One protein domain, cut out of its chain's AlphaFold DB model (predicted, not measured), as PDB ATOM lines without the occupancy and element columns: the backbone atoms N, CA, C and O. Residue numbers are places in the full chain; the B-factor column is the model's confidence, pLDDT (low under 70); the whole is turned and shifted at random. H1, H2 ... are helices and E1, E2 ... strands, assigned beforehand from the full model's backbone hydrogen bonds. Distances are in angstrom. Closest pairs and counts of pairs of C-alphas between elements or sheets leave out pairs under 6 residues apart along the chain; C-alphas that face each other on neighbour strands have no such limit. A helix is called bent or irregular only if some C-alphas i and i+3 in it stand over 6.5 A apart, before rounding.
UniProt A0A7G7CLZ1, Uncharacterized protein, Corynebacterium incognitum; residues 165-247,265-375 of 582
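What this domain is: This is residues 165 to 247 and 265 to 375 of the 582 residues of an uncharacterized protein of Corynebacterium incognitum (UniProt A0A7G7CLZ1). A small wall of three parallel strands, E1, E2 and E3, has H2 and H7 on one face, with H3 and H4 filling the space between these two, H3 packing on H7 and on H4, and H1 at the end of H2 where it also packs on H4. The helical hairpin H5 and H6 leads away from the wall, its residues 300 to 305 sticking out, while H8, H9, H10, E4 and H11 string loosely past the wall on the side away from H2 and H4. The printed part has 194 residues, with named elements in the order E1 H1 H2 E2 H3 H4 E3 H5 H6 H7 H8 H9 H10 E4 H11; the sheet's order is E1 E2 E3, and the class is mostly helix. The whole is compact, with a radius of gyration of the C-alphas of 17.2 A, and spans 64 by 42 by 27 A, residues 231 to 247 running out along the length.

How they stand to each other: Strands E1, residues 165 to 168, and E2, residues 215 to 219, are parallel, with N 166 and O 216 2.9 A apart. E3, residues 285 to 287, is parallel to E2, with N 286 and O 217 2.8 A apart. Helices H2, residues 200 to 210, and H7, residues 313 to 322, are on one face, making two layers, helices over a sheet. H2's height over the sheet is 9.1 A. E1, H1, residues 190 to 195, H2 and E2 form a strand-helix-strand unit, parallel strands joined through helices, with a right-handed crossover. H3, residues 221 to 230, only grazes the sheet and touches H7, closest C-alphas Pro 221 and Gly 314, 4.9 A. The hub H4, residues 269 to 279, touches H3 at a steep tilt of 41 degrees, opposite ways, closest C-alphas Ala 227 and Ala 272, 4.9 A. H4 also touches H1, closest C-alphas Phe 195 and Asp 271, 5.4 A. H5, residues 295 to 301, and H6, residues 304 to 311, form a hairpin, closest C-alphas Val 298 and Leu 307, 5.8 A. H10, residues 349 to 353, touches H5, closest C-alphas Ala 295 and Gly 353, 5.4 A. H8, residues 334 to 337, and H9, residues 339 to 347, touch only at the corner, and only just, with 3 pairs of C-alphas within 8 A. E4, residues 360 to 362, pairs with no named strand; its closest C-alpha to H11, residues 366 to 374, is Ala 361, 6.0 A from that of Ala 372. Every O i to N i+4 pair is within hydrogen-bond range in H1 to H7, H9 and H10; H8 is too short for one, and irregular H11, with C-alphas 367 and 370 7.2 A apart, has 2 of 5, and 4 of 6 O i to N i+3 pairs.

Where its parts are: E1 begins at C-alpha 165 (59.387, -13.532, 139.076). E2 is 12.7 A long, H2 15.3 A, H4 15.6 A and H7 14.2 A. H11 ends at C-alpha 374 (73.149, -11.109, 137.312).

The domain as a whole: The two farthest C-alphas, of Pro 247 and Ala 367, are 66.7 A apart. Residues 248 to 264 are not printed, a gap of 29.1 A between C-alphas 247 and 265. The links E1 to H1 and H7 to H8 are long. The mean pLDDT of the printed part is 72.8; residues 326 to 375 are among those under 70.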
ATOM      1  N   ILE A 165      60.093 -14.464 138.194       59.66
ATOM      2  CA  ILE A 165      59.387 -13.532 139.076       59.66
ATOM      3  C   ILE A 165      60.385 -12.441 139.487       59.66
ATOM      4  O   ILE A 165      61.313 -12.671 140.266       59.66
ATOM      5  N   TYR A 166      60.214 -11.253 138.915       66.44
ATOM      6  CA  TYR A 166      61.097 -10.111 139.124       66.44
ATOM      7  C   TYR A 166      60.545  -9.196 140.228       66.44
ATOM      8  O   TYR A 166      59.503  -8.575 140.022       66.44
ATOM      9  N   PRO A 167      61.163  -9.126 141.417       68.38
ATOM     10  CA  PRO A 167      60.628  -8.378 142.538       68.38
ATOM     11  C   PRO A 167      60.888  -6.884 142.369       68.38
ATOM     12  O   PRO A 167      62.026  -6.433 142.267       68.38
ATOM     13  N   VAL A 168      59.818  -6.112 142.440       78.62
ATOM     14  CA  VAL A 168      59.847  -4.656 142.503       78.62
ATOM     15  C   VAL A 168      59.217  -4.276 143.833       78.62
ATOM     16  O   VAL A 168      58.001  -4.195 143.983       78.62
ATOM     17  N   VAL A 169      60.070  -4.154 144.844       79.44
ATOM     18  CA  VAL A 169      59.662  -3.951 146.238       79.44
ATOM     19  C   VAL A 169      60.478  -2.831 146.860       79.44
ATOM     20  O   VAL A 169      61.644  -2.683 146.498       79.44
ATOM     21  N   GLU A 170      59.893  -2.077 147.793       82.06
ATOM     22  CA  GLU A 170      60.508  -0.946 148.504       82.06
ATOM     23  C   GLU A 170      59.908  -0.737 149.889       82.06
ATOM     24  O   GLU A 170      58.766  -1.129 150.134       82.06
ATOM     25  N   ASP A 171      60.703  -0.160 150.791       81.50
ATOM     26  CA  ASP A 171      60.255   0.204 152.129       81.50
ATOM     27  C   ASP A 171      59.376   1.458 152.047       81.50
ATOM     28  O   ASP A 171      59.810   2.549 151.678       81.50
ATOM     29  N   VAL A 172      58.097   1.293 152.382       90.25
ATOM     30  CA  VAL A 172      57.112   2.378 152.365       90.25
ATOM     31  C   VAL A 172      56.895   2.884 153.788       90.25
ATOM     32  O   VAL A 172      56.122   2.304 154.556       90.25
ATOM     33  N   ASN A 173      57.533   4.002 154.128       90.56
ATOM     34  CA  ASN A 173      57.469   4.602 155.462       90.56
ATOM     35  C   ASN A 173      56.191   5.439 155.663       90.56
ATOM     36  O   ASN A 173      56.251   6.654 155.825       90.56
ATOM     37  N   VAL A 174      55.011   4.809 155.658       93.44
ATOM     38  CA  VAL A 174      53.737   5.507 155.939       93.44
ATOM     39  C   VAL A 174      53.699   5.971 157.394       93.44
ATOM     40  O   VAL A 174      53.962   5.165 158.291       93.44
ATOM     41  N   THR A 175      53.319   7.227 157.649       94.62
ATOM     42  CA  THR A 175      53.159   7.745 159.017       94.62
ATOM     43  C   THR A 175      52.037   6.991 159.740       94.62
ATOM     44  O   THR A 175      50.912   6.961 159.223       94.62
ATOM     45  N   PRO A 176      52.306   6.396 160.917       93.50
ATOM     46  CA  PRO A 176      51.364   5.520 161.605       93.50
ATOM     47  C   PRO A 176      50.149   6.272 162.162       93.50
ATOM     48  O   PRO A 176      50.202   7.482 162.387       93.50
ATOM     49  N   GLY A 177      49.069   5.537 162.435       92.81
ATOM     50  CA  GLY A 177      47.842   6.066 163.032       92.81
ATOM     51  C   GLY A 177      46.844   6.633 162.024       92.81
ATOM     52  O   GLY A 177      45.976   7.412 162.404       92.81
ATOM     53  N   ALA A 178      46.969   6.271 160.747       92.69
ATOM     54  CA  ALA A 178      46.061   6.732 159.706       92.69
ATOM     55  C   ALA A 178      44.672   6.085 159.831       92.69
ATOM     56  O   ALA A 178      44.538   4.908 160.183       92.69
ATOM     57  N   THR A 179      43.639   6.814 159.414       93.94
ATOM     58  CA  THR A 179      42.327   6.243 159.081       93.94
ATOM     59  C   THR A 179      41.910   6.600 157.660       93.94
ATOM     60  O   THR A 179      42.487   7.470 157.007       93.94
ATOM     61  N   GLY A 180      40.921   5.886 157.118       91.38
ATOM     62  CA  GLY A 180      40.438   6.173 155.770       91.38
ATOM     63  C   GLY A 180      39.778   7.552 155.688       91.38
ATOM     64  O   GLY A 180      38.894   7.880 156.475       91.38
ATOM     65  N   GLY A 181      40.148   8.333 154.674       86.75
ATOM     66  CA  GLY A 181      39.607   9.678 154.442       86.75
ATOM     67  C   GLY A 181      40.505  10.808 154.940       86.75
ATOM     68  O   GLY A 181      40.163  11.969 154.732       86.75
ATOM     69  N   GLU A 182      41.643  10.481 155.547       88.12
ATOM     70  CA  GLU A 182      42.728  11.426 155.807       88.12
ATOM     71  C   GLU A 182      43.659  11.568 154.591       88.12
ATOM     72  O   GLU A 182      43.752  10.640 153.778       88.12
ATOM     73  N   PRO A 183      44.385  12.698 154.473       90.69
ATOM     74  CA  PRO A 183      45.493  12.824 153.536       90.69
ATOM     75  C   PRO A 183      46.541  11.719 153.729       90.69
ATOM     76  O   PRO A 183      46.838  11.274 154.850       90.69
ATOM     77  N   PHE A 184      47.104  11.263 152.611       95.31
ATOM     78  CA  PHE A 184      48.211  10.317 152.639       95.31
ATOM     79  C   PHE A 184      49.472  11.029 153.131       95.31
ATOM     80  O   PHE A 184      49.778  12.127 152.674       95.31
ATOM     81  N   GLN A 185      50.182  10.402 154.069       95.25
ATOM     82  CA  GLN A 185      51.344  11.000 154.720       95.25
ATOM     83  C   GLN A 185      52.430   9.945 154.915       95.25
ATOM     84  O   GLN A 185      52.143   8.845 155.407       95.25
ATOM     85  N   LEU A 186      53.654  10.297 154.533       95.56
ATOM     86  CA  LEU A 186      54.868   9.522 154.764       95.56
ATOM     87  C   LEU A 186      55.684  10.143 155.903       95.56
ATOM     88  O   LEU A 186      55.591  11.339 156.174       95.56
ATOM     89  N   VAL A 187      56.495   9.332 156.579       93.25
ATOM     90  CA  VAL A 187      57.418   9.799 157.623       93.25
ATOM     91  C   VAL A 187      58.519  10.665 157.012       93.25
ATOM     92  O   VAL A 187      58.889  11.689 157.583       93.25
ATOM     93  N   ASP A 188      59.009  10.260 155.842       93.00
ATOM     94  CA  ASP A 188      60.091  10.883 155.091       93.00
ATOM     95  C   ASP A 188      59.856  10.735 153.575       93.00
ATOM     96  O   ASP A 188      58.964  10.003 153.142       93.00
ATOM     97  N   ASP A 189      60.650  11.450 152.774       92.88
ATOM     98  CA  ASP A 189      60.510  11.498 151.311       92.88
ATOM     99  C   ASP A 189      61.452  10.521 150.572       92.88
ATOM    100  O   ASP A 189      61.644  10.649 149.366       92.88
ATOM    101  N   SER A 190      62.037   9.525 151.257       90.38
ATOM    102  CA  SER A 190      62.972   8.564 150.632       90.38
ATOM    103  C   SER A 190      62.331   7.738 149.513       90.38
ATOM    104  O   SER A 190      62.989   7.378 148.537       90.38
ATOM    105  N   LEU A 191      61.023   7.485 149.601       93.94
ATOM    106  CA  LEU A 191      60.284   6.794 148.548       93.94
ATOM    107  C   LEU A 191      60.229   7.618 147.251       93.94
ATOM    108  O   LEU A 191      60.291   7.048 146.164       93.94
ATOM    109  N   ALA A 192      60.173   8.952 147.350       95.62
ATOM    110  CA  ALA A 192      60.267   9.826 146.183       95.62
ATOM    111  C   ALA A 192      61.635   9.691 145.500       95.62
ATOM    112  O   ALA A 192      61.698   9.574 144.279       95.62
ATOM    113  N   GLU A 193      62.719   9.620 146.280       91.00
ATOM    114  CA  GLU A 193      64.075   9.395 145.757       91.00
ATOM    115  C   GLU A 193      64.214   8.025 145.072       91.00
ATOM    116  O   GLU A 193      64.963   7.890 144.107       91.00
ATOM    117  N   SER A 194      63.475   7.009 145.530       88.25
ATOM    118  CA  SER A 194      63.470   5.677 144.911       88.25
ATOM    119  C   SER A 194      62.727   5.627 143.567       88.25
ATOM    120  O   SER A 194      63.114   4.857 142.681       88.25
ATOM    121  N   PHE A 195      61.682   6.447 143.400       95.56
ATOM    122  CA  PHE A 195      60.932   6.569 142.145       95.56
ATOM    123  C   PHE A 195      61.580   7.498 141.118       95.56
ATOM    124  O   PHE A 195      61.331   7.319 139.929       95.56
ATOM    125  N   ALA A 196      62.372   8.476 141.558       93.50
ATOM    126  CA  ALA A 196      63.061   9.408 140.674       93.50
ATOM    127  C   ALA A 196      64.021   8.695 139.701       93.50
ATOM    128  O   ALA A 196      64.450   7.567 139.948       93.50
ATOM    129  N   ASP A 197      64.396   9.375 138.615       90.62
ATOM    130  CA  ASP A 197      65.344   8.862 137.616       90.62
ATOM    131  C   ASP A 197      66.663   8.398 138.263       90.62
ATOM    132  O   ASP A 197      67.338   9.158 138.965       90.62
ATOM    133  N   GLY A 198      67.053   7.142 138.020       79.62
ATOM    134  CA  GLY A 198      68.235   6.524 138.638       79.62
ATOM    135  C   GLY A 198      68.046   6.128 140.109       79.62
ATOM    136  O   GLY A 198      68.965   5.592 140.732       79.62
ATOM    137  N   GLY A 199      66.853   6.359 140.656       77.88
ATOM    138  CA  GLY A 199      66.384   5.824 141.924       77.88
ATOM    139  C   GLY A 199      66.249   4.307 141.875       77.88
ATOM    140  O   GLY A 199      66.287   3.670 140.816       77.88
ATOM    141  N   ARG A 200      66.126   3.688 143.047       81.69
ATOM    142  CA  ARG A 200      66.189   2.233 143.171       81.69
ATOM    143  C   ARG A 200      65.062   1.520 142.424       81.69
ATOM    144  O   ARG A 200      65.343   0.624 141.632       81.69
ATOM    145  N   VAL A 201      63.807   1.868 142.700       82.12
ATOM    146  CA  VAL A 201      62.645   1.220 142.073       82.12
ATOM    147  C   VAL A 201      62.584   1.531 140.580       82.12
ATOM    148  O   VAL A 201      62.308   0.626 139.791       82.12
ATOM    149  N   ASN A 202      62.907   2.766 140.191       85.12
ATOM    150  CA  ASN A 202      63.027   3.154 138.786       85.12
ATOM    151  C   ASN A 202      64.057   2.278 138.047       85.12
ATOM    152  O   ASN A 202      63.721   1.626 137.061       85.12
ATOM    153  N   THR A 203      65.259   2.128 138.609       75.62
ATOM    154  CA  THR A 203      66.318   1.271 138.050       75.62
ATOM    155  C   THR A 203      65.893  -0.199 137.955       75.62
ATOM    156  O   THR A 203      66.264  -0.893 137.008       75.62
ATOM    157  N   LEU A 204      65.115  -0.715 138.916       78.25
ATOM    158  CA  LEU A 204      64.598  -2.087 138.852       78.25
ATOM    159  C   LEU A 204      63.647  -2.277 137.660       78.25
ATOM    160  O   LEU A 204      63.796  -3.239 136.907       78.25
ATOM    161  N   LEU A 205      62.697  -1.361 137.455       83.00
ATOM    162  CA  LEU A 205      61.794  -1.447 136.305       83.00
ATOM    163  C   LEU A 205      62.535  -1.270 134.978       83.00
ATOM    164  O   LEU A 205      62.319  -2.067 134.066       83.00
ATOM    165  N   ASP A 206      63.447  -0.302 134.885       79.62
ATOM    166  CA  ASP A 206      64.257  -0.089 133.682       79.62
ATOM    167  C   ASP A 206      65.030  -1.352 133.295       79.62
ATOM    168  O   ASP A 206      65.008  -1.768 132.136       79.62
ATOM    169  N   ASN A 207      65.639  -2.025 134.273       72.44
ATOM    170  CA  ASN A 207      66.354  -3.277 134.044       72.44
ATOM    171  C   ASN A 207      65.427  -4.413 133.598       72.44
ATOM    172  O   ASN A 207      65.806  -5.192 132.722       72.44
ATOM    173  N   TYR A 208      64.226  -4.521 134.172       73.31
ATOM    174  CA  TYR A 208      63.247  -5.526 133.752       73.31
ATOM    175  C   TYR A 208      62.860  -5.348 132.279       73.31
ATOM    176  O   TYR A 208      62.922  -6.307 131.510       73.31
ATOM    177  N   PHE A 209      62.527  -4.121 131.867       79.44
ATOM    178  CA  PHE A 209      62.134  -3.837 130.485       79.44
ATOM    179  C   PHE A 209      63.310  -3.893 129.503       79.44
ATOM    180  O   PHE A 209      63.122  -4.282 128.352       79.44
ATOM    181  N   ALA A 210      64.527  -3.555 129.937       70.62
ATOM    182  CA  ALA A 210      65.721  -3.645 129.100       70.62
ATOM    183  C   ALA A 210      66.173  -5.094 128.844       70.62
ATOM    184  O   ALA A 210      66.782  -5.372 127.811       70.62
ATOM    185  N   ALA A 211      65.891  -6.016 129.770       59.06
ATOM    186  CA  ALA A 211      66.394  -7.386 129.714       59.06
ATOM    187  C   ALA A 211      65.579  -8.343 128.814       59.06
ATOM    188  O   ALA A 211      66.014  -9.480 128.629       59.06
ATOM    189  N   ASP A 212      64.437  -7.910 128.258       56.41
ATOM    190  CA  ASP A 212      63.555  -8.704 127.371       56.41
ATOM    191  C   ASP A 212      63.265 -10.119 127.926       56.41
ATOM    192  O   ASP A 212      63.455 -11.151 127.274       56.41
ATOM    193  N   ILE A 213      62.888 -10.172 129.209       56.44
ATOM    194  CA  ILE A 213      62.667 -11.410 129.963       56.44
ATOM    195  C   ILE A 213      61.194 -11.827 129.854       56.44
ATOM    196  O   ILE A 213      60.304 -11.076 130.242       56.44
ATOM    197  N   GLU A 214      60.924 -13.075 129.451       61.03
ATOM    198  CA  GLU A 214      59.601 -13.687 129.643       61.03
ATOM    199  C   GLU A 214      59.373 -13.929 131.156       61.03
ATOM    200  O   GLU A 214      60.025 -14.765 131.783       61.03
ATOM    201  N   GLY A 215      58.491 -13.168 131.807       64.88
ATOM    202  CA  GLY A 215      58.295 -13.271 133.258       64.88
ATOM    203  C   GLY A 215      57.257 -12.311 133.832       64.88
ATOM    204  O   GLY A 215      56.756 -11.436 133.136       64.88
ATOM    205  N   CYS A 216      56.952 -12.470 135.116       72.38
ATOM    206  CA  CYS A 216      56.030 -11.618 135.861       72.38
ATOM    207  C   CYS A 216      56.790 -10.709 136.827       72.38
ATOM    208  O   CYS A 216      57.747 -11.137 137.472       72.38
ATOM    209  N   ILE A 217      56.321  -9.480 137.006       81.25
ATOM    210  CA  ILE A 217      56.803  -8.613 138.082       81.25
ATOM    211  C   ILE A 217      56.093  -9.003 139.381       81.25
ATOM    212  O   ILE A 217      54.869  -8.947 139.450       81.25
ATOM    213  N   ALA A 218      56.839  -9.371 140.425       78.50
ATOM    214  CA  ALA A 218      56.300  -9.444 141.782       78.50
ATOM    215  C   ALA A 218      56.386  -8.071 142.440       78.50
ATOM    216  O   ALA A 218      57.478  -7.619 142.769       78.50
ATOM    217  N   VAL A 219      55.256  -7.411 142.662       85.69
ATOM    218  CA  VAL A 219      55.235  -6.056 143.227       85.69
ATOM    219  C   VAL A 219      54.579  -6.043 144.601       85.69
ATOM    220  O   VAL A 219      53.580  -6.733 144.829       85.69
ATOM    221  N   ASP A 220      55.128  -5.244 145.516       87.00
ATOM    222  CA  ASP A 220      54.496  -4.996 146.811       87.00
ATOM    223  C   ASP A 220      53.226  -4.149 146.636       87.00
ATOM    224  O   ASP A 220      53.301  -3.015 146.155       87.00
ATOM    225  N   PRO A 221      52.043  -4.639 147.048       92.81
ATOM    226  CA  PRO A 221      50.830  -3.836 146.999       92.81
ATOM    227  C   PRO A 221      50.904  -2.538 147.805       92.81
ATOM    228  O   PRO A 221      50.247  -1.571 147.430       92.81
ATOM    229  N   ALA A 222      51.694  -2.496 148.883       93.94
ATOM    230  CA  ALA A 222      51.908  -1.279 149.659       93.94
ATOM    231  C   ALA A 222      52.649  -0.207 148.845       93.94
ATOM    232  O   ALA A 222      52.308   0.970 148.942       93.94
ATOM    233  N   LEU A 223      53.610  -0.618 148.009       95.44
ATOM    234  CA  LEU A 223      54.340   0.264 147.099       95.44
ATOM    235  C   LEU A 223      53.409   0.858 146.037       95.44
ATOM    236  O   LEU A 223      53.415   2.066 145.809       95.44
ATOM    237  N   VAL A 224      52.560   0.020 145.435       96.94
ATOM    238  CA  VAL A 224      51.572   0.445 144.427       96.94
ATOM    239  C   VAL A 224      50.505   1.363 145.036       96.94
ATOM    240  O   VAL A 224      50.137   2.368 144.427       96.94
ATOM    241  N   ASP A 225      50.011   1.052 146.239       96.56
ATOM    242  CA  ASP A 225      49.041   1.895 146.953       96.56
ATOM    243  C   ASP A 225      49.650   3.262 147.293       96.56
ATOM    244  O   ASP A 225      49.027   4.289 147.030       96.56
ATOM    245  N   ALA A 226      50.889   3.284 147.798       97.31
ATOM    246  CA  ALA A 226      51.612   4.514 148.105       97.31
ATOM    247  C   ALA A 226      51.855   5.367 146.858       97.31
ATOM    248  O   ALA A 226      51.508   6.545 146.871       97.31
ATOM    249  N   ALA A 227      52.348   4.781 145.762       98.06
ATOM    250  CA  ALA A 227      52.525   5.493 144.497       98.06
ATOM    251  C   ALA A 227      51.203   6.098 143.992       98.06
ATOM    252  O   ALA A 227      51.155   7.259 143.581       98.06
ATOM    253  N   ASN A 228      50.099   5.348 144.105       97.75
ATOM    254  CA  ASN A 228      48.776   5.834 143.722       97.75
ATOM    255  C   ASN A 228      48.301   7.012 144.579       97.75
ATOM    256  O   ASN A 228      47.597   7.885 144.076       97.75
ATOM    257  N   HIS A 229      48.645   7.052 145.863       96.94
ATOM    258  CA  HIS A 229      48.373   8.222 146.689       96.94
ATOM    259  C   HIS A 229      49.308   9.387 146.342       96.94
ATOM    260  O   HIS A 229      48.830  10.502 146.146       96.94
ATOM    261  N   MET A 230      50.609   9.126 146.190       98.06
ATOM    262  CA  MET A 230      51.623  10.141 145.902       98.06
ATOM    263  C   MET A 230      51.337  10.915 144.612       98.06
ATOM    264  O   MET A 230      51.453  12.139 144.621       98.06
ATOM    265  N   GLN A 231      50.886  10.250 143.538       97.75
ATOM    266  CA  GLN A 231      50.542  10.933 142.279       97.75
ATOM    267  C   GLN A 231      49.399  11.959 142.416       97.75
ATOM    268  O   GLN A 231      49.280  12.865 141.594       97.75
ATOM    269  N   HIS A 232      48.570  11.851 143.461       95.94
ATOM    270  CA  HIS A 232      47.481  12.789 143.755       95.94
ATOM    271  C   HIS A 232      47.858  13.843 144.813       95.94
ATOM    272  O   HIS A 232      47.005  14.638 145.210       95.94
ATOM    273  N   GLY A 233      49.122  13.870 145.246       95.19
ATOM    274  CA  GLY A 233      49.615  14.714 146.331       95.19
ATOM    275  C   GLY A 233      49.613  13.995 147.681       95.19
ATOM    276  O   GLY A 233      48.715  13.217 148.003       95.19
ATOM    277  N   TYR A 234      50.648  14.261 148.472       96.62
ATOM    278  CA  TYR A 234      50.860  13.670 149.787       96.62
ATOM    279  C   TYR A 234      51.693  14.601 150.662       96.62
ATOM    280  O   TYR A 234      52.343  15.528 150.174       96.62
ATOM    281  N   ASP A 235      51.678  14.302 151.950       95.81
ATOM    282  CA  ASP A 235      52.364  15.053 152.985       95.81
ATOM    283  C   ASP A 235      53.531  14.246 153.575       95.81
ATOM    284  O   ASP A 235      53.538  13.014 153.553       95.81
ATOM    285  N   VAL A 236      54.524  14.934 154.131       96.00
ATOM    286  CA  VAL A 236      55.686  14.333 154.794       96.00
ATOM    287  C   VAL A 236      55.786  14.877 156.208       96.00
ATOM    288  O   VAL A 236      55.872  16.088 156.403       96.00
ATOM    289  N   GLY A 237      55.780  13.986 157.197       92.81
ATOM    290  CA  GLY A 237      55.936  14.349 158.597       92.81
ATOM    291  C   GLY A 237      55.899  13.138 159.534       92.81
ATOM    292  O   GLY A 237      55.214  12.146 159.254       92.81
ATOM    293  N   PRO A 238      56.573  13.210 160.693       89.31
ATOM    294  CA  PRO A 238      56.757  12.063 161.584       89.31
ATOM    295  C   PRO A 238      55.509  11.706 162.405       89.31
ATOM    296  O   PRO A 238      55.455  10.632 163.004       89.31
ATOM    297  N   LYS A 239      54.519  12.602 162.485       88.25
ATOM    298  CA  LYS A 239      53.311  12.431 163.300       88.25
ATOM    299  C   LYS A 239      52.075  12.924 162.559       88.25
ATOM    300  O   LYS A 239      52.157  13.862 161.770       88.25
ATOM    301  N   ARG A 240      50.936  12.300 162.859       87.88
ATOM    302  CA  ARG A 240      49.612  12.719 162.390       87.88
ATOM    303  C   ARG A 240      48.890  13.548 163.453       87.88
ATOM    304  O   ARG A 240      49.106  13.315 164.648       87.88
ATOM    305  N   PRO A 241      48.007  14.473 163.045       81.88
ATOM    306  CA  PRO A 241      47.057  15.073 163.968       81.88
ATOM    307  C   PRO A 241      46.088  14.008 164.523       81.88
ATOM    308  O   PRO A 241      45.866  12.978 163.881       81.88
ATOM    309  N   PRO A 242      45.485  14.228 165.705       77.12
ATOM    310  CA  PRO A 242      44.511  13.298 166.268       77.12
ATOM    311  C   PRO A 242      43.284  13.134 165.362       77.12
ATOM    312  O   PRO A 242      42.680  14.119 164.944       77.12
ATOM    313  N   VAL A 243      42.863  11.887 165.131       79.69
ATOM    314  CA  VAL A 243      41.696  11.547 164.290       79.69
ATOM    315  C   VAL A 243      40.378  12.030 164.909       79.69
ATOM    316  O   VAL A 243      39.426  12.383 164.209       79.69
ATOM    317  N   VAL A 244      40.316  12.045 166.244       74.31
ATOM    318  CA  VAL A 244      39.168  12.510 167.026       74.31
ATOM    319  C   VAL A 244      39.608  13.667 167.912       74.31
ATOM    320  O   VAL A 244      40.445  13.509 168.802       74.31
ATOM    321  N   GLU A 245      38.993  14.834 167.726       66.88
ATOM    322  CA  GLU A 245      39.179  15.954 168.645       66.88
ATOM    323  C   GLU A 245      38.524  15.641 169.996       66.88
ATOM    324  O   GLU A 245      37.295  15.627 170.145       66.88
ATOM    325  N   LYS A 246      39.351  15.394 171.017       62.66
ATOM    326  CA  LYS A 246      38.861  15.236 172.390       62.66
ATOM    327  C   LYS A 246      38.251  16.561 172.863       62.66
ATOM    328  O   LYS A 246      38.896  17.601 172.716       62.66
ATOM    329  N   PRO A 247      37.053  16.559 173.482       59.50
ATOM    330  CA  PRO A 247      36.474  17.768 174.057       59.50
ATOM    331  C   PRO A 247      37.412  18.353 175.118       59.50
ATOM    332  O   PRO A 247      37.528  17.825 176.225       59.50
ATOM    333  N   PRO A 265      54.469  19.452 152.191       95.56
ATOM    334  CA  PRO A 265      54.079  18.760 150.968       95.56
ATOM    335  C   PRO A 265      55.241  17.944 150.386       95.56
ATOM    336  O   PRO A 265      56.365  18.449 150.273       95.56
ATOM    337  N   GLY A 266      54.962  16.702 149.996       95.62
ATOM    338  CA  GLY A 266      55.921  15.807 149.353       95.62
ATOM    339  C   GLY A 266      56.238  16.196 147.906       95.62
ATOM    340  O   GLY A 266      55.485  16.934 147.261       95.62
ATOM    341  N   LYS A 267      57.373  15.715 147.381       96.06
ATOM    342  CA  LYS A 267      57.901  16.146 146.068       96.06
ATOM    343  C   LYS A 267      57.816  15.096 144.957       96.06
ATOM    344  O   LYS A 267      57.936  15.458 143.791       96.06
ATOM    345  N   GLY A 268      57.563  13.829 145.282       96.19
ATOM    346  CA  GLY A 268      57.630  12.688 144.356       96.19
ATOM    347  C   GLY A 268      56.369  12.393 143.539       96.19
ATOM    348  O   GLY A 268      56.233  11.286 143.030       96.19
ATOM    349  N   ALA A 269      55.413  13.324 143.434       97.50
ATOM    350  CA  ALA A 269      54.124  13.053 142.784       97.50
ATOM    351  C   ALA A 269      54.262  12.684 141.295       97.50
ATOM    352  O   ALA A 269      53.597  11.766 140.819       97.50
ATOM    353  N   HIS A 270      55.136  13.386 140.567       97.69
ATOM    354  CA  HIS A 270      55.384  13.123 139.148       97.69
ATOM    355  C   HIS A 270      56.059  11.762 138.931       97.69
ATOM    356  O   HIS A 270      55.615  10.978 138.096       97.69
ATOM    357  N   ASP A 271      57.082  11.454 139.727       97.75
ATOM    358  CA  ASP A 271      57.867  10.224 139.583       97.75
ATOM    359  C   ASP A 271      57.056   8.987 140.001       97.75
ATOM    360  O   ASP A 271      57.126   7.942 139.359       97.75
ATOM    361  N   ALA A 272      56.184   9.121 141.007       98.00
ATOM    362  CA  ALA A 272      55.227   8.080 141.375       98.00
ATOM    363  C   ALA A 272      54.226   7.769 140.245       98.00
ATOM    364  O   ALA A 272      53.884   6.604 140.035       98.00
ATOM    365  N   ALA A 273      53.766   8.787 139.508       97.88
ATOM    366  CA  ALA A 273      52.906   8.585 138.340       97.88
ATOM    367  C   ALA A 273      53.662   7.860 137.213       97.88
ATOM    368  O   ALA A 273      53.157   6.880 136.670       97.88
ATOM    369  N   ALA A 274      54.901   8.278 136.928       97.44
ATOM    370  CA  ALA A 274      55.757   7.634 135.930       97.44
ATOM    371  C   ALA A 274      56.039   6.159 136.268       97.44
ATOM    372  O   ALA A 274      55.964   5.297 135.391       97.44
ATOM    373  N   PHE A 275      56.280   5.847 137.547       96.69
ATOM    374  CA  PHE A 275      56.423   4.475 138.032       96.69
ATOM    375  C   PHE A 275      55.176   3.622 137.751       96.69
ATOM    376  O   PHE A 275      55.300   2.498 137.261       96.69
ATOM    377  N   LEU A 276      53.973   4.132 138.045       97.38
ATOM    378  CA  LEU A 276      52.725   3.400 137.794       97.38
ATOM    379  C   LEU A 276      52.482   3.180 136.298       97.38
ATOM    380  O   LEU A 276      52.093   2.077 135.904       97.38
ATOM    381  N   ASP A 277      52.750   4.195 135.474       96.25
ATOM    382  CA  ASP A 277      52.654   4.098 134.018       96.25
ATOM    383  C   ASP A 277      53.606   3.018 133.483       96.25
ATOM    384  O   ASP A 277      53.181   2.137 132.730       96.25
ATOM    385  N   GLN A 278      54.863   3.019 133.934       94.12
ATOM    386  CA  GLN A 278      55.865   2.030 133.544       94.12
ATOM    387  C   GLN A 278      55.493   0.617 134.018       94.12
ATOM    388  O   GLN A 278      55.543  -0.329 133.233       94.12
ATOM    389  N   LEU A 279      55.049   0.455 135.267       93.62
ATOM    390  CA  LEU A 279      54.601  -0.836 135.799       93.62
ATOM    391  C   LEU A 279      53.400  -1.396 135.014       93.62
ATOM    392  O   LEU A 279      53.330  -2.600 134.774       93.62
ATOM    393  N   SER A 280      52.479  -0.534 134.569       92.62
ATOM    394  CA  SER A 280      51.292  -0.928 133.789       92.62
ATOM    395  C   SER A 280      51.600  -1.454 132.377       92.62
ATOM    396  O   SER A 280      50.721  -2.040 131.724       92.62
ATOM    397  N   ALA A 281      52.835  -1.238 131.906       89.94
ATOM    398  CA  ALA A 281      53.341  -1.716 130.626       89.94
ATOM    399  C   ALA A 281      53.903  -3.146 130.688       89.94
ATOM    400  O   ALA A 281      54.139  -3.733 129.636       89.94
ATOM    401  N   ALA A 282      54.106  -3.719 131.882       84.94
ATOM    402  CA  ALA A 282      54.533  -5.112 132.021       84.94
ATOM    403  C   ALA A 282      53.463  -6.058 131.456       84.94
ATOM    404  O   ALA A 282      52.297  -5.692 131.428       84.94
ATOM    405  N   ASP A 283      53.807  -7.273 131.034       78.75
ATOM    406  CA  ASP A 283      52.803  -8.222 130.517       78.75
ATOM    407  C   ASP A 283      52.127  -9.046 131.625       78.75
ATOM    408  O   ASP A 283      51.010  -9.532 131.453       78.75
ATOM    409  N   CYS A 284      52.793  -9.192 132.773       78.12
ATOM    410  CA  CYS A 284      52.307  -9.955 133.916       78.12
ATOM    411  C   CYS A 284      52.760  -9.318 135.234       78.12
ATOM    412  O   CYS A 284      53.946  -9.031 135.421       78.12
ATOM    413  N   VAL A 285      51.829  -9.162 136.181       83.81
ATOM    414  CA  VAL A 285      52.118  -8.666 137.533       83.81
ATOM    415  C   VAL A 285      51.506  -9.603 138.574       83.81
ATOM    416  O   VAL A 285      50.356 -10.023 138.468       83.81
ATOM    417  N   VAL A 286      52.268  -9.922 139.617       78.50
ATOM    418  CA  VAL A 286      51.838 -10.750 140.749       78.50
ATOM    419  C   VAL A 286      52.013  -9.941 142.038       78.50
ATOM    420  O   VAL A 286      53.087  -9.383 142.265       78.50
ATOM    421  N   PRO A 287      50.997  -9.844 142.910       80.06
ATOM    422  CA  PRO A 287      51.163  -9.191 144.200       80.06
ATOM    423  C   PRO A 287      52.014 -10.052 145.142       80.06
ATOM    424  O   PRO A 287      51.784 -11.257 145.277       80.06
ATOM    425  N   THR A 288      52.944  -9.427 145.864       77.69
ATOM    426  CA  THR A 288      53.504 -10.024 147.087       77.69
ATOM    427  C   THR A 288      52.513  -9.892 148.248       77.69
ATOM    428  O   THR A 288      51.389  -9.403 148.090       77.69
ATOM    429  N   THR A 289      52.919 -10.298 149.453       78.12
ATOM    430  CA  THR A 289      52.197  -9.879 150.658       78.12
ATOM    431  C   THR A 289      52.295  -8.368 150.852       78.12
ATOM    432  O   THR A 289      53.287  -7.747 150.463       78.12
ATOM    433  N   TRP A 290      51.259  -7.780 151.455       84.94
ATOM    434  CA  TRP A 290      51.234  -6.352 151.773       84.94
ATOM    435  C   TRP A 290      52.426  -5.968 152.654       84.94
ATOM    436  O   TRP A 290      52.624  -6.583 153.706       84.94
ATOM    437  N   ALA A 291      53.184  -4.947 152.248       83.88
ATOM    438  CA  ALA A 291      54.374  -4.481 152.958       83.88
ATOM    439  C   ALA A 291      55.404  -5.605 153.190       83.88
ATOM    440  O   ALA A 291      56.087  -5.621 154.210       83.88
ATOM    441  N   GLN A 292      55.455  -6.604 152.301       75.50
ATOM    442  CA  GLN A 292      56.335  -7.779 152.401       75.50
ATOM    443  C   GLN A 292      56.250  -8.529 153.744       75.50
ATOM    444  O   GLN A 292      57.215  -9.160 154.178       75.50
ATOM    445  N   VAL A 293      55.100  -8.471 154.421       73.50
ATOM    446  CA  VAL A 293      54.919  -9.144 155.710       73.50
ATOM    447  C   VAL A 293      54.946 -10.666 155.544       73.50
ATOM    448  O   VAL A 293      54.369 -11.226 154.607       73.50
ATOM    449  N   ASP A 294      55.558 -11.371 156.493       69.19
ATOM    450  CA  ASP A 294      55.583 -12.833 156.483       69.19
ATOM    451  C   ASP A 294      54.173 -13.406 156.723       69.19
ATOM    452  O   ASP A 294      53.614 -13.343 157.825       69.19
ATOM    453  N   ALA A 295      53.601 -14.024 155.685       67.69
ATOM    454  CA  ALA A 295      52.265 -14.611 155.720       67.69
ATOM    455  C   ALA A 295      52.097 -15.696 156.798       67.69
ATOM    456  O   ALA A 295      50.991 -15.871 157.317       67.69
ATOM    457  N   GLN A 296      53.158 -16.428 157.163       62.62
ATOM    458  CA  GLN A 296      53.091 -17.408 158.250       62.62
ATOM    459  C   GLN A 296      53.020 -16.716 159.610       62.62
ATOM    460  O   GLN A 296      52.242 -17.155 160.462       62.62
ATOM    461  N   LYS A 297      53.739 -15.597 159.798       71.56
ATOM    462  CA  LYS A 297      53.599 -14.765 161.005       71.56
ATOM    463  C   LYS A 297      52.169 -14.239 161.120       71.56
ATOM    464  O   LYS A 297      51.555 -14.394 162.173       71.56
ATOM    465  N   VAL A 298      51.600 -13.703 160.035       75.44
ATOM    466  CA  VAL A 298      50.210 -13.199 160.018       75.44
ATOM    467  C   VAL A 298      49.209 -14.319 160.301       75.44
ATOM    468  O   VAL A 298      48.300 -14.161 161.114       75.44
ATOM    469  N   LYS A 299      49.393 -15.496 159.696       73.69
ATOM    470  CA  LYS A 299      48.544 -16.665 159.956       73.69
ATOM    471  C   LYS A 299      48.590 -17.092 161.427       73.69
ATOM    472  O   LYS A 299      47.551 -17.449 161.982       73.69
ATOM    473  N   ALA A 300      49.758 -17.027 162.068       74.75
ATOM    474  CA  ALA A 300      49.935 -17.378 163.478       74.75
ATOM    475  C   ALA A 300      49.228 -16.415 164.455       74.75
ATOM    476  O   ALA A 300      48.980 -16.803 165.601       74.75
ATOM    477  N   VAL A 301      48.875 -15.197 164.023       84.31
ATOM    478  CA  VAL A 301      48.039 -14.255 164.797       84.31
ATOM    479  C   VAL A 301      46.613 -14.792 164.963       84.31
ATOM    480  O   VAL A 301      45.973 -14.543 165.979       84.31
ATOM    481  N   GLY A 302      46.105 -15.562 163.995       80.38
ATOM    482  CA  GLY A 302      44.766 -16.157 164.065       80.38
ATOM    483  C   GLY A 302      43.612 -15.200 163.735       80.38
ATOM    484  O   GLY A 302      42.451 -15.577 163.896       80.38
ATOM    485  N   ASN A 303      43.891 -13.994 163.226       89.19
ATOM    486  CA  ASN A 303      42.865 -13.059 162.762       89.19
ATOM    487  C   ASN A 303      42.623 -13.201 161.242       89.19
ATOM    488  O   ASN A 303      43.529 -13.028 160.424       89.19
ATOM    489  N   ARG A 304      41.379 -13.507 160.842       87.25
ATOM    490  CA  ARG A 304      41.018 -13.758 159.429       87.25
ATOM    491  C   ARG A 304      41.022 -12.500 158.560       87.25
ATOM    492  O   ARG A 304      41.285 -12.610 157.365       87.25
ATOM    493  N   TRP A 305      40.661 -11.345 159.112       87.44
ATOM    494  CA  TRP A 305      40.639 -10.087 158.367       87.44
ATOM    495  C   TRP A 305      42.052  -9.583 158.111       87.44
ATOM    496  O   TRP A 305      42.350  -9.227 156.976       87.44
ATOM    497  N   LEU A 306      42.932  -9.671 159.109       89.31
ATOM    498  CA  LEU A 306      44.350  -9.349 158.976       89.31
ATOM    499  C   LEU A 306      45.051 -10.266 157.959       89.31
ATOM    500  O   LEU A 306      45.788  -9.786 157.104       89.31
ATOM    501  N   LEU A 307      44.761 -11.573 157.980       81.19
ATOM    502  CA  LEU A 307      45.299 -12.504 156.980       81.19
ATOM    503  C   LEU A 307      44.837 -12.162 155.558       81.19
ATOM    504  O   LEU A 307      45.641 -12.206 154.627       81.19
ATOM    505  N   ARG A 308      43.560 -11.800 155.376       83.38
ATOM    506  CA  ARG A 308      43.043 -11.354 154.070       83.38
ATOM    507  C   ARG A 308      43.656 -10.029 153.625       83.38
ATOM    508  O   ARG A 308      43.949  -9.893 152.441       83.38
ATOM    509  N   GLU A 309      43.866  -9.090 154.548       88.12
ATOM    510  CA  GLU A 309      44.569  -7.830 154.274       88.12
ATOM    511  C   GLU A 309      45.973  -8.108 153.729       88.12
ATOM    512  O   GLU A 309      46.338  -7.590 152.681       88.12
ATOM    513  N   ALA A 310      46.716  -9.006 154.379       82.19
ATOM    514  CA  ALA A 310      48.079  -9.331 153.986       82.19
ATOM    515  C   ALA A 310      48.183 -10.090 152.651       82.19
ATOM    516  O   ALA A 310      49.162  -9.906 151.935       82.19
ATOM    517  N   THR A 311      47.223 -10.970 152.331       77.75
ATOM    518  CA  THR A 311      47.393 -11.979 151.259       77.75
ATOM    519  C   THR A 311      46.455 -11.841 150.065       77.75
ATOM    520  O   THR A 311      46.781 -12.323 148.987       77.75
ATOM    521  N   THR A 312      45.280 -11.232 150.234       78.31
ATOM    522  CA  THR A 312      44.248 -11.179 149.180       78.31
ATOM    523  C   THR A 312      44.025  -9.758 148.684       78.31
ATOM    524  O   THR A 312      43.824  -9.538 147.494       78.31
ATOM    525  N   ARG A 313      44.090  -8.768 149.580       85.12
ATOM    526  CA  ARG A 313      43.791  -7.370 149.236       85.12
ATOM    527  C   ARG A 313      44.773  -6.737 148.269       85.12
ATOM    528  O   ARG A 313      44.398  -5.793 147.581       85.12
ATOM    529  N   GLY A 314      45.983  -7.281 148.176       84.75
ATOM    530  CA  GLY A 314      46.953  -6.846 147.185       84.75
ATOM    531  C   GLY A 314      46.400  -6.911 145.763       84.75
ATOM    532  O   GLY A 314      46.434  -5.913 145.054       84.75
ATOM    533  N   THR A 315      45.790  -8.035 145.382       83.38
ATOM    534  CA  THR A 315      45.195  -8.226 144.050       83.38
ATOM    535  C   THR A 315      44.131  -7.172 143.733       83.38
ATOM    536  O   THR A 315      44.149  -6.594 142.644       83.38
ATOM    537  N   ASP A 316      43.250  -6.867 144.694       86.12
ATOM    538  CA  ASP A 316      42.216  -5.830 144.545       86.12
ATOM    539  C   ASP A 316      42.847  -4.444 144.317       86.12
ATOM    540  O   ASP A 316      42.402  -3.680 143.455       86.12
ATOM    541  N   THR A 317      43.891  -4.109 145.085       91.19
ATOM    542  CA  THR A 317      44.613  -2.835 144.965       91.19
ATOM    543  C   THR A 317      45.300  -2.711 143.613       91.19
ATOM    544  O   THR A 317      45.092  -1.706 142.936       91.19
ATOM    545  N   LEU A 318      46.060  -3.724 143.192       90.25
ATOM    546  CA  LEU A 318      46.745  -3.719 141.899       90.25
ATOM    547  C   LEU A 318      45.736  -3.573 140.751       90.25
ATOM    548  O   LEU A 318      45.941  -2.750 139.865       90.25
ATOM    549  N   SER A 319      44.614  -4.302 140.797       89.19
ATOM    550  CA  SER A 319      43.589  -4.263 139.738       89.19
ATOM    551  C   SER A 319      42.964  -2.882 139.605       89.19
ATOM    552  O   SER A 319      42.817  -2.350 138.505       89.19
ATOM    553  N   ARG A 320      42.644  -2.266 140.747       91.25
ATOM    554  CA  ARG A 320      42.071  -0.921 140.808       91.25
ATOM    555  C   ARG A 320      43.054   0.155 140.345       91.25
ATOM    556  O   ARG A 320      42.625   1.072 139.656       91.25
ATOM    557  N   VAL A 321      44.317   0.084 140.767       94.50
ATOM    558  CA  VAL A 321      45.322   1.125 140.486       94.50
ATOM    559  C   VAL A 321      45.846   1.022 139.057       94.50
ATOM    560  O   VAL A 321      45.903   2.031 138.367       94.50
ATOM    561  N   LEU A 322      46.180  -0.184 138.593       91.88
ATOM    562  CA  LEU A 322      46.728  -0.395 137.249       91.88
ATOM    563  C   LEU A 322      45.637  -0.431 136.166       91.88
ATOM    564  O   LEU A 322      45.951  -0.400 134.979       91.88
ATOM    565  N   GLY A 323      44.356  -0.516 136.550       87.38
ATOM    566  CA  GLY A 323      43.232  -0.584 135.612       87.38
ATOM    567  C   GLY A 323      43.199  -1.883 134.799       87.38
ATOM    568  O   GLY A 323      42.760  -1.885 133.647       87.38
ATOM    569  N   LYS A 324      43.698  -2.981 135.376       80.75
ATOM    570  CA  LYS A 324      43.846  -4.291 134.725       80.75
ATOM    571  C   LYS A 324      43.043  -5.352 135.483       80.75
ATOM    572  O   LYS A 324      42.802  -5.221 136.680       80.75
ATOM    573  N   ASN A 325      42.626  -6.403 134.780       72.94
ATOM    574  CA  ASN A 325      41.784  -7.471 135.331       72.94
ATOM    575  C   ASN A 325      42.626  -8.667 135.824       72.94
ATOM    576  O   ASN A 325      43.847  -8.682 135.681       72.94
ATOM    577  N   SER A 326      41.964  -9.708 136.339       59.03
ATOM    578  CA  SER A 326      42.592 -10.956 136.811       59.03
ATOM    579  C   SER A 326      43.397 -11.714 135.748       59.03
ATOM    580  O   SER A 326      44.289 -12.478 136.095       59.03
ATOM    581  N   ASP A 327      43.123 -11.488 134.458       53.78
ATOM    582  CA  ASP A 327      43.902 -12.073 133.352       53.78
ATOM    583  C   ASP A 327      45.338 -11.519 133.284       53.78
ATOM    584  O   ASP A 327      46.198 -12.110 132.641       53.78
ATOM    585  N   TYR A 328      45.581 -10.376 133.933       55.12
ATOM    586  CA  TYR A 328      46.857  -9.654 133.989       55.12
ATOM    587  C   TYR A 328      47.480  -9.680 135.397       55.12
ATOM    588  O   TYR A 328      48.696  -9.554 135.555       55.12
ATOM    589  N   ILE A 329      46.636  -9.828 136.424       56.38
ATOM    590  CA  ILE A 329      47.021  -9.843 137.836       56.38
ATOM    591  C   ILE A 329      46.632 -11.185 138.429       56.38
ATOM    592  O   ILE A 329      45.471 -11.412 138.772       56.38
ATOM    593  N   HIS A 330      47.615 -12.057 138.609       55.66
ATOM    594  CA  HIS A 330      47.374 -13.378 139.176       55.66
ATOM    595  C   HIS A 330      47.406 -13.303 140.702       55.66
ATOM    596  O   HIS A 330      48.459 -13.087 141.306       55.66
ATOM    597  N   GLY A 331      46.247 -13.457 141.349       49.53
ATOM    598  CA  GLY A 331      46.168 -13.494 142.804       49.53
ATOM    599  C   GLY A 331      46.841 -14.733 143.395       49.53
ATOM    600  O   GLY A 331      46.917 -15.789 142.767       49.53
ATOM    601  N   VAL A 332      47.264 -14.641 144.661       43.81
ATOM    602  CA  VAL A 332      47.884 -15.762 145.397       43.81
ATOM    603  C   VAL A 332      46.960 -16.997 145.452       43.81
ATOM    604  O   VAL A 332      47.428 -18.129 145.548       43.81
ATOM    605  N   SER A 333      45.641 -16.784 145.365       39.59
ATOM    606  CA  SER A 333      44.600 -17.821 145.293       39.59
ATOM    607  C   SER A 333      44.387 -18.425 143.901       39.59
ATOM    608  O   SER A 333      44.060 -19.607 143.816       39.59
ATOM    609  N   ASP A 334      44.576 -17.646 142.834       33.81
ATOM    610  CA  ASP A 334      44.308 -18.057 141.441       33.81
ATOM    611  C   ASP A 334      45.438 -18.925 140.880       33.81
ATOM    612  O   ASP A 334      45.268 -19.692 139.935       33.81
ATOM    613  N   ILE A 335      46.583 -18.884 141.558       35.62
ATOM    614  CA  ILE A 335      47.724 -19.767 141.347       35.62
ATOM    615  C   ILE A 335      47.348 -21.254 141.501       35.62
ATOM    616  O   ILE A 335      48.033 -22.103 140.935       35.62
ATOM    617  N   GLY A 336      46.236 -21.572 142.181       30.53
ATOM    618  CA  GLY A 336      45.712 -22.928 142.388       30.53
ATOM    619  C   GLY A 336      45.405 -23.744 141.122       30.53
ATOM    620  O   GLY A 336      45.306 -24.967 141.218       30.53
ATOM    621  N   GLU A 337      45.271 -23.107 139.954       33.09
ATOM    622  CA  GLU A 337      45.019 -23.799 138.678       33.09
ATOM    623  C   GLU A 337      46.294 -24.067 137.855       33.09
ATOM    624  O   GLU A 337      46.271 -24.911 136.956       33.09
ATOM    625  N   ASP A 338      47.427 -23.447 138.212       35.88
ATOM    626  CA  ASP A 338      48.746 -23.731 137.638       35.88
ATOM    627  C   ASP A 338      49.550 -24.667 138.573       35.88
ATOM    628  O   ASP A 338      49.960 -24.269 139.673       35.88
ATOM    629  N   PRO A 339      49.829 -25.924 138.167       37.56
ATOM    630  CA  PRO A 339      50.555 -26.889 138.991       37.56
ATOM    631  C   PRO A 339      52.000 -26.489 139.327       37.56
ATOM    632  O   PRO A 339      52.543 -27.009 140.303       37.56
ATOM    633  N   ALA A 340      52.643 -25.628 138.532       36.75
ATOM    634  CA  ALA A 340      54.017 -25.174 138.737       36.75
ATOM    635  C   ALA A 340      54.072 -24.024 139.753       36.75
ATOM    636  O   ALA A 340      54.800 -24.121 140.745       36.75
ATOM    637  N   LEU A 341      53.224 -23.004 139.591       35.69
ATOM    638  CA  LEU A 341      53.093 -21.894 140.544       35.69
ATOM    639  C   LEU A 341      52.474 -22.351 141.882       35.69
ATOM    640  O   LEU A 341      52.935 -21.941 142.947       35.69
ATOM    641  N   THR A 342      51.519 -23.290 141.879       37.03
ATOM    642  CA  THR A 342      50.976 -23.887 143.119       37.03
ATOM    643  C   THR A 342      52.054 -24.614 143.922       37.03
ATOM    644  O   THR A 342      52.136 -24.466 145.145       37.03
ATOM    645  N   ARG A 343      52.915 -25.395 143.255       40.22
ATOM    646  CA  ARG A 343      54.037 -26.086 143.915       40.22
ATOM    647  C   ARG A 343      55.090 -25.099 144.408       40.22
ATOM    648  O   ARG A 343      55.645 -25.324 145.478       40.22
ATOM    649  N   LEU A 344      55.326 -24.010 143.678       39.03
ATOM    650  CA  LEU A 344      56.238 -22.940 144.072       39.03
ATOM    651  C   LEU A 344      55.797 -22.267 145.382       39.03
ATOM    652  O   LEU A 344      56.594 -22.151 146.312       39.03
ATOM    653  N   LEU A 345      54.518 -21.903 145.498       36.69
ATOM    654  CA  LEU A 345      53.973 -21.283 146.710       36.69
ATOM    655  C   LEU A 345      53.885 -22.239 147.899       36.69
ATOM    656  O   LEU A 345      54.093 -21.833 149.043       36.69
ATOM    657  N   GLN A 346      53.594 -23.516 147.640       37.34
ATOM    658  CA  GLN A 346      53.585 -24.548 148.678       37.34
ATOM    659  C   GLN A 346      54.993 -24.890 149.177       37.34
ATOM    660  O   GLN A 346      55.150 -25.250 150.344       37.34
ATOM    661  N   ARG A 347      56.013 -24.787 148.315       34.50
ATOM    662  CA  ARG A 347      57.399 -25.164 148.627       34.50
ATOM    663  C   ARG A 347      58.239 -24.003 149.164       34.50
ATOM    664  O   ARG A 347      59.144 -24.250 149.957       34.50
ATOM    665  N   TYR A 348      57.892 -22.762 148.816       33.78
ATOM    666  CA  TYR A 348      58.549 -21.543 149.292       33.78
ATOM    667  C   TYR A 348      57.536 -20.499 149.795       33.78
ATOM    668  O   TYR A 348      57.444 -19.405 149.236       33.78
ATOM    669  N   PRO A 349      56.808 -20.756 150.899       33.78
ATOM    670  CA  PRO A 349      55.933 -19.745 151.503       33.78
ATOM    671  C   PRO A 349      56.701 -18.469 151.912       33.78
ATOM    672  O   PRO A 349      56.127 -17.387 151.969       33.78
ATOM    673  N   ALA A 350      58.016 -18.587 152.130       31.83
ATOM    674  CA  ALA A 350      58.933 -17.477 152.368       31.83
ATOM    675  C   ALA A 350      59.305 -16.686 151.091       31.83
ATOM    676  O   ALA A 350      59.657 -15.520 151.199       31.83
ATOM    677  N   ALA A 351      59.199 -17.251 149.882       34.19
ATOM    678  CA  ALA A 351      59.539 -16.540 148.641       34.19
ATOM    679  C   ALA A 351      58.501 -15.478 148.237       34.19
ATOM    680  O   ALA A 351      58.851 -14.550 147.522       34.19
ATOM    681  N   LEU A 352      57.261 -15.561 148.741       37.34
ATOM    682  CA  LEU A 352      56.279 -14.467 148.660       37.34
ATOM    683  C   LEU A 352      56.090 -13.698 149.978       37.34
ATOM    684  O   LEU A 352      55.514 -12.615 149.958       37.34
ATOM    685  N   GLY A 353      56.558 -14.240 151.109       33.81
ATOM    686  CA  GLY A 353      56.451 -13.599 152.428       33.81
ATOM    687  C   GLY A 353      57.725 -12.913 152.932       33.81
ATOM    688  O   GLY A 353      57.694 -12.315 153.996       33.81
ATOM    689  N   THR A 354      58.863 -13.050 152.241       36.38
ATOM    690  CA  THR A 354      60.173 -12.535 152.692       36.38
ATOM    691  C   THR A 354      61.099 -12.191 151.521       36.38
ATOM    692  O   THR A 354      62.318 -12.348 151.617       36.38
ATOM    693  N   ALA A 355      60.554 -11.737 150.392       33.12
ATOM    694  CA  ALA A 355      61.334 -11.425 149.193       33.12
ATOM    695  C   ALA A 355      62.169 -10.144 149.324       33.12
ATOM    696  O   ALA A 355      62.285  -9.430 148.341       33.12
ATOM    697  N   LYS A 356      62.759  -9.879 150.499       39.84
ATOM    698  CA  LYS A 356      63.567  -8.716 150.878       39.84
ATOM    699  C   LYS A 356      64.564  -8.251 149.796       39.84
ATOM    700  O   LYS A 356      65.764  -8.513 149.900       39.84
ATOM    701  N   GLY A 357      64.076  -7.627 148.732       33.16
ATOM    702  CA  GLY A 357      64.835  -7.323 147.523       33.16
ATOM    703  C   GLY A 357      65.407  -8.540 146.781       33.16
ATOM    704  O   GLY A 357      66.344  -8.361 146.013       33.16
ATOM    705  N   LYS A 358      64.923  -9.775 146.998       33.69
ATOM    706  CA  LYS A 358      65.521 -10.982 146.382       33.69
ATOM    707  C   LYS A 358      64.752 -11.454 145.159       33.69
ATOM    708  O   LYS A 358      63.621 -11.914 145.301       33.69
ATOM    709  N   THR A 359      65.391 -11.413 143.988       32.00
ATOM    710  CA  THR A 359      64.851 -11.969 142.738       32.00
ATOM    711  C   THR A 359      64.561 -13.457 142.874       32.00
ATOM    712  O   THR A 359      65.458 -14.243 143.173       32.00
ATOM    713  N   VAL A 360      63.299 -13.849 142.666       35.16
ATOM    714  CA  VAL A 360      62.861 -15.248 142.712       35.16
ATOM    715  C   VAL A 360      62.615 -15.708 141.281       35.16
ATOM    716  O   VAL A 360      61.574 -15.466 140.692       35.16
ATOM    717  N   ALA A 361      63.574 -16.394 140.677       32.19
ATOM    718  CA  ALA A 361      63.352 -16.984 139.361       32.19
ATOM    719  C   ALA A 361      62.444 -18.222 139.484       32.19
ATOM    720  O   ALA A 361      62.753 -19.122 140.264       32.19
ATOM    721  N   VAL A 362      61.348 -18.292 138.718       35.12
ATOM    722  CA  VAL A 362      60.421 -19.444 138.698       35.12
ATOM    723  C   VAL A 362      60.560 -20.166 137.382       35.12
ATOM    724  O   VAL A 362      59.808 -20.008 136.426       35.12
ATOM    725  N   VAL A 363      61.624 -20.933 137.324       31.45
ATOM    726  CA  VAL A 363      62.226 -21.260 136.059       31.45
ATOM    727  C   VAL A 363      61.588 -22.526 135.482       31.45
ATOM    728  O   VAL A 363      61.848 -23.618 135.973       31.45
ATOM    729  N   ASP A 364      60.828 -22.412 134.385       32.06
ATOM    730  CA  ASP A 364      60.362 -23.580 133.609       32.06
ATOM    731  C   ASP A 364      61.502 -24.234 132.807       32.06
ATOM    732  O   ASP A 364      61.281 -25.214 132.104       32.06
ATOM    733  N   THR A 365      62.752 -23.747 132.953       32.62
ATOM    734  CA  THR A 365      64.003 -24.482 132.661       32.62
ATOM    735  C   THR A 365      65.308 -23.787 133.038       32.62
ATOM    736  O   THR A 365      65.540 -22.626 132.726       32.62
ATOM    737  N   PRO A 366      66.262 -24.488 133.652       33.00
ATOM    738  CA  PRO A 366      67.212 -23.867 134.583       33.00
ATOM    739  C   PRO A 366      68.408 -23.189 133.933       33.00
ATOM    740  O   PRO A 366      69.263 -22.646 134.618       33.00
ATOM    741  N   ALA A 367      68.396 -23.132 132.608       35.41
ATOM    742  CA  ALA A 367      69.122 -22.184 131.793       35.41
ATOM    743  C   ALA A 367      69.183 -20.769 132.414       35.41
ATOM    744  O   ALA A 367      70.261 -20.203 132.558       35.41
ATOM    745  N   ALA A 368      68.059 -20.191 132.836       35.91
ATOM    746  CA  ALA A 368      68.041 -18.787 133.260       35.91
ATOM    747  C   ALA A 368      68.322 -18.537 134.744       35.91
ATOM    748  O   ALA A 368      68.173 -17.407 135.213       35.91
ATOM    749  N   LEU A 369      68.781 -19.543 135.491       34.16
ATOM    750  CA  LEU A 369      69.155 -19.324 136.886       34.16
ATOM    751  C   LEU A 369      70.337 -18.343 137.027       34.16
ATOM    752  O   LEU A 369      70.533 -17.751 138.084       34.16
ATOM    753  N   LYS A 370      71.089 -18.120 135.941       35.00
ATOM    754  CA  LYS A 370      72.137 -17.102 135.883       35.00
ATOM    755  C   LYS A 370      71.686 -15.700 135.505       35.00
ATOM    756  O   LYS A 370      72.321 -14.765 135.968       35.00
ATOM    757  N   VAL A 371      70.590 -15.544 134.761       34.84
ATOM    758  CA  VAL A 371      70.011 -14.213 134.509       34.84
ATOM    759  C   VAL A 371      69.484 -13.638 135.825       34.84
ATOM    760  O   VAL A 371      69.705 -12.479 136.131       34.84
ATOM    761  N   ALA A 372      68.900 -14.478 136.681       32.62
ATOM    762  CA  ALA A 372      68.437 -14.067 138.005       32.62
ATOM    763  C   ALA A 372      69.555 -13.683 138.991       32.62
ATOM    764  O   ALA A 372      69.319 -12.859 139.869       32.62
ATOM    765  N   GLY A 373      70.752 -14.265 138.847       32.44
ATOM    766  CA  GLY A 373      71.928 -13.936 139.662       32.44
ATOM    767  C   GLY A 373      72.738 -12.737 139.157       32.44
ATOM    768  O   GLY A 373      73.537 -12.207 139.918       32.44
ATOM    769  N   SER A 374      72.540 -12.312 137.903       31.50
ATOM    770  CA  SER A 374      73.149 -11.109 137.312       31.50
ATOM    771  C   SER A 374      72.214  -9.896 137.297       31.50
ATOM    772  O   SER A 374      72.633  -8.807 136.917       31.50
ATOM    773  N   LEU A 375      70.945 -10.064 137.686       31.55
ATOM    774  CA  LEU A 375      70.042  -8.941 137.916       31.55
ATOM    775  C   LEU A 375      70.429  -8.271 139.243       31.55
ATOM    776  O   LEU A 375      70.602  -8.977 140.244       31.55
TER     777      LEU A 375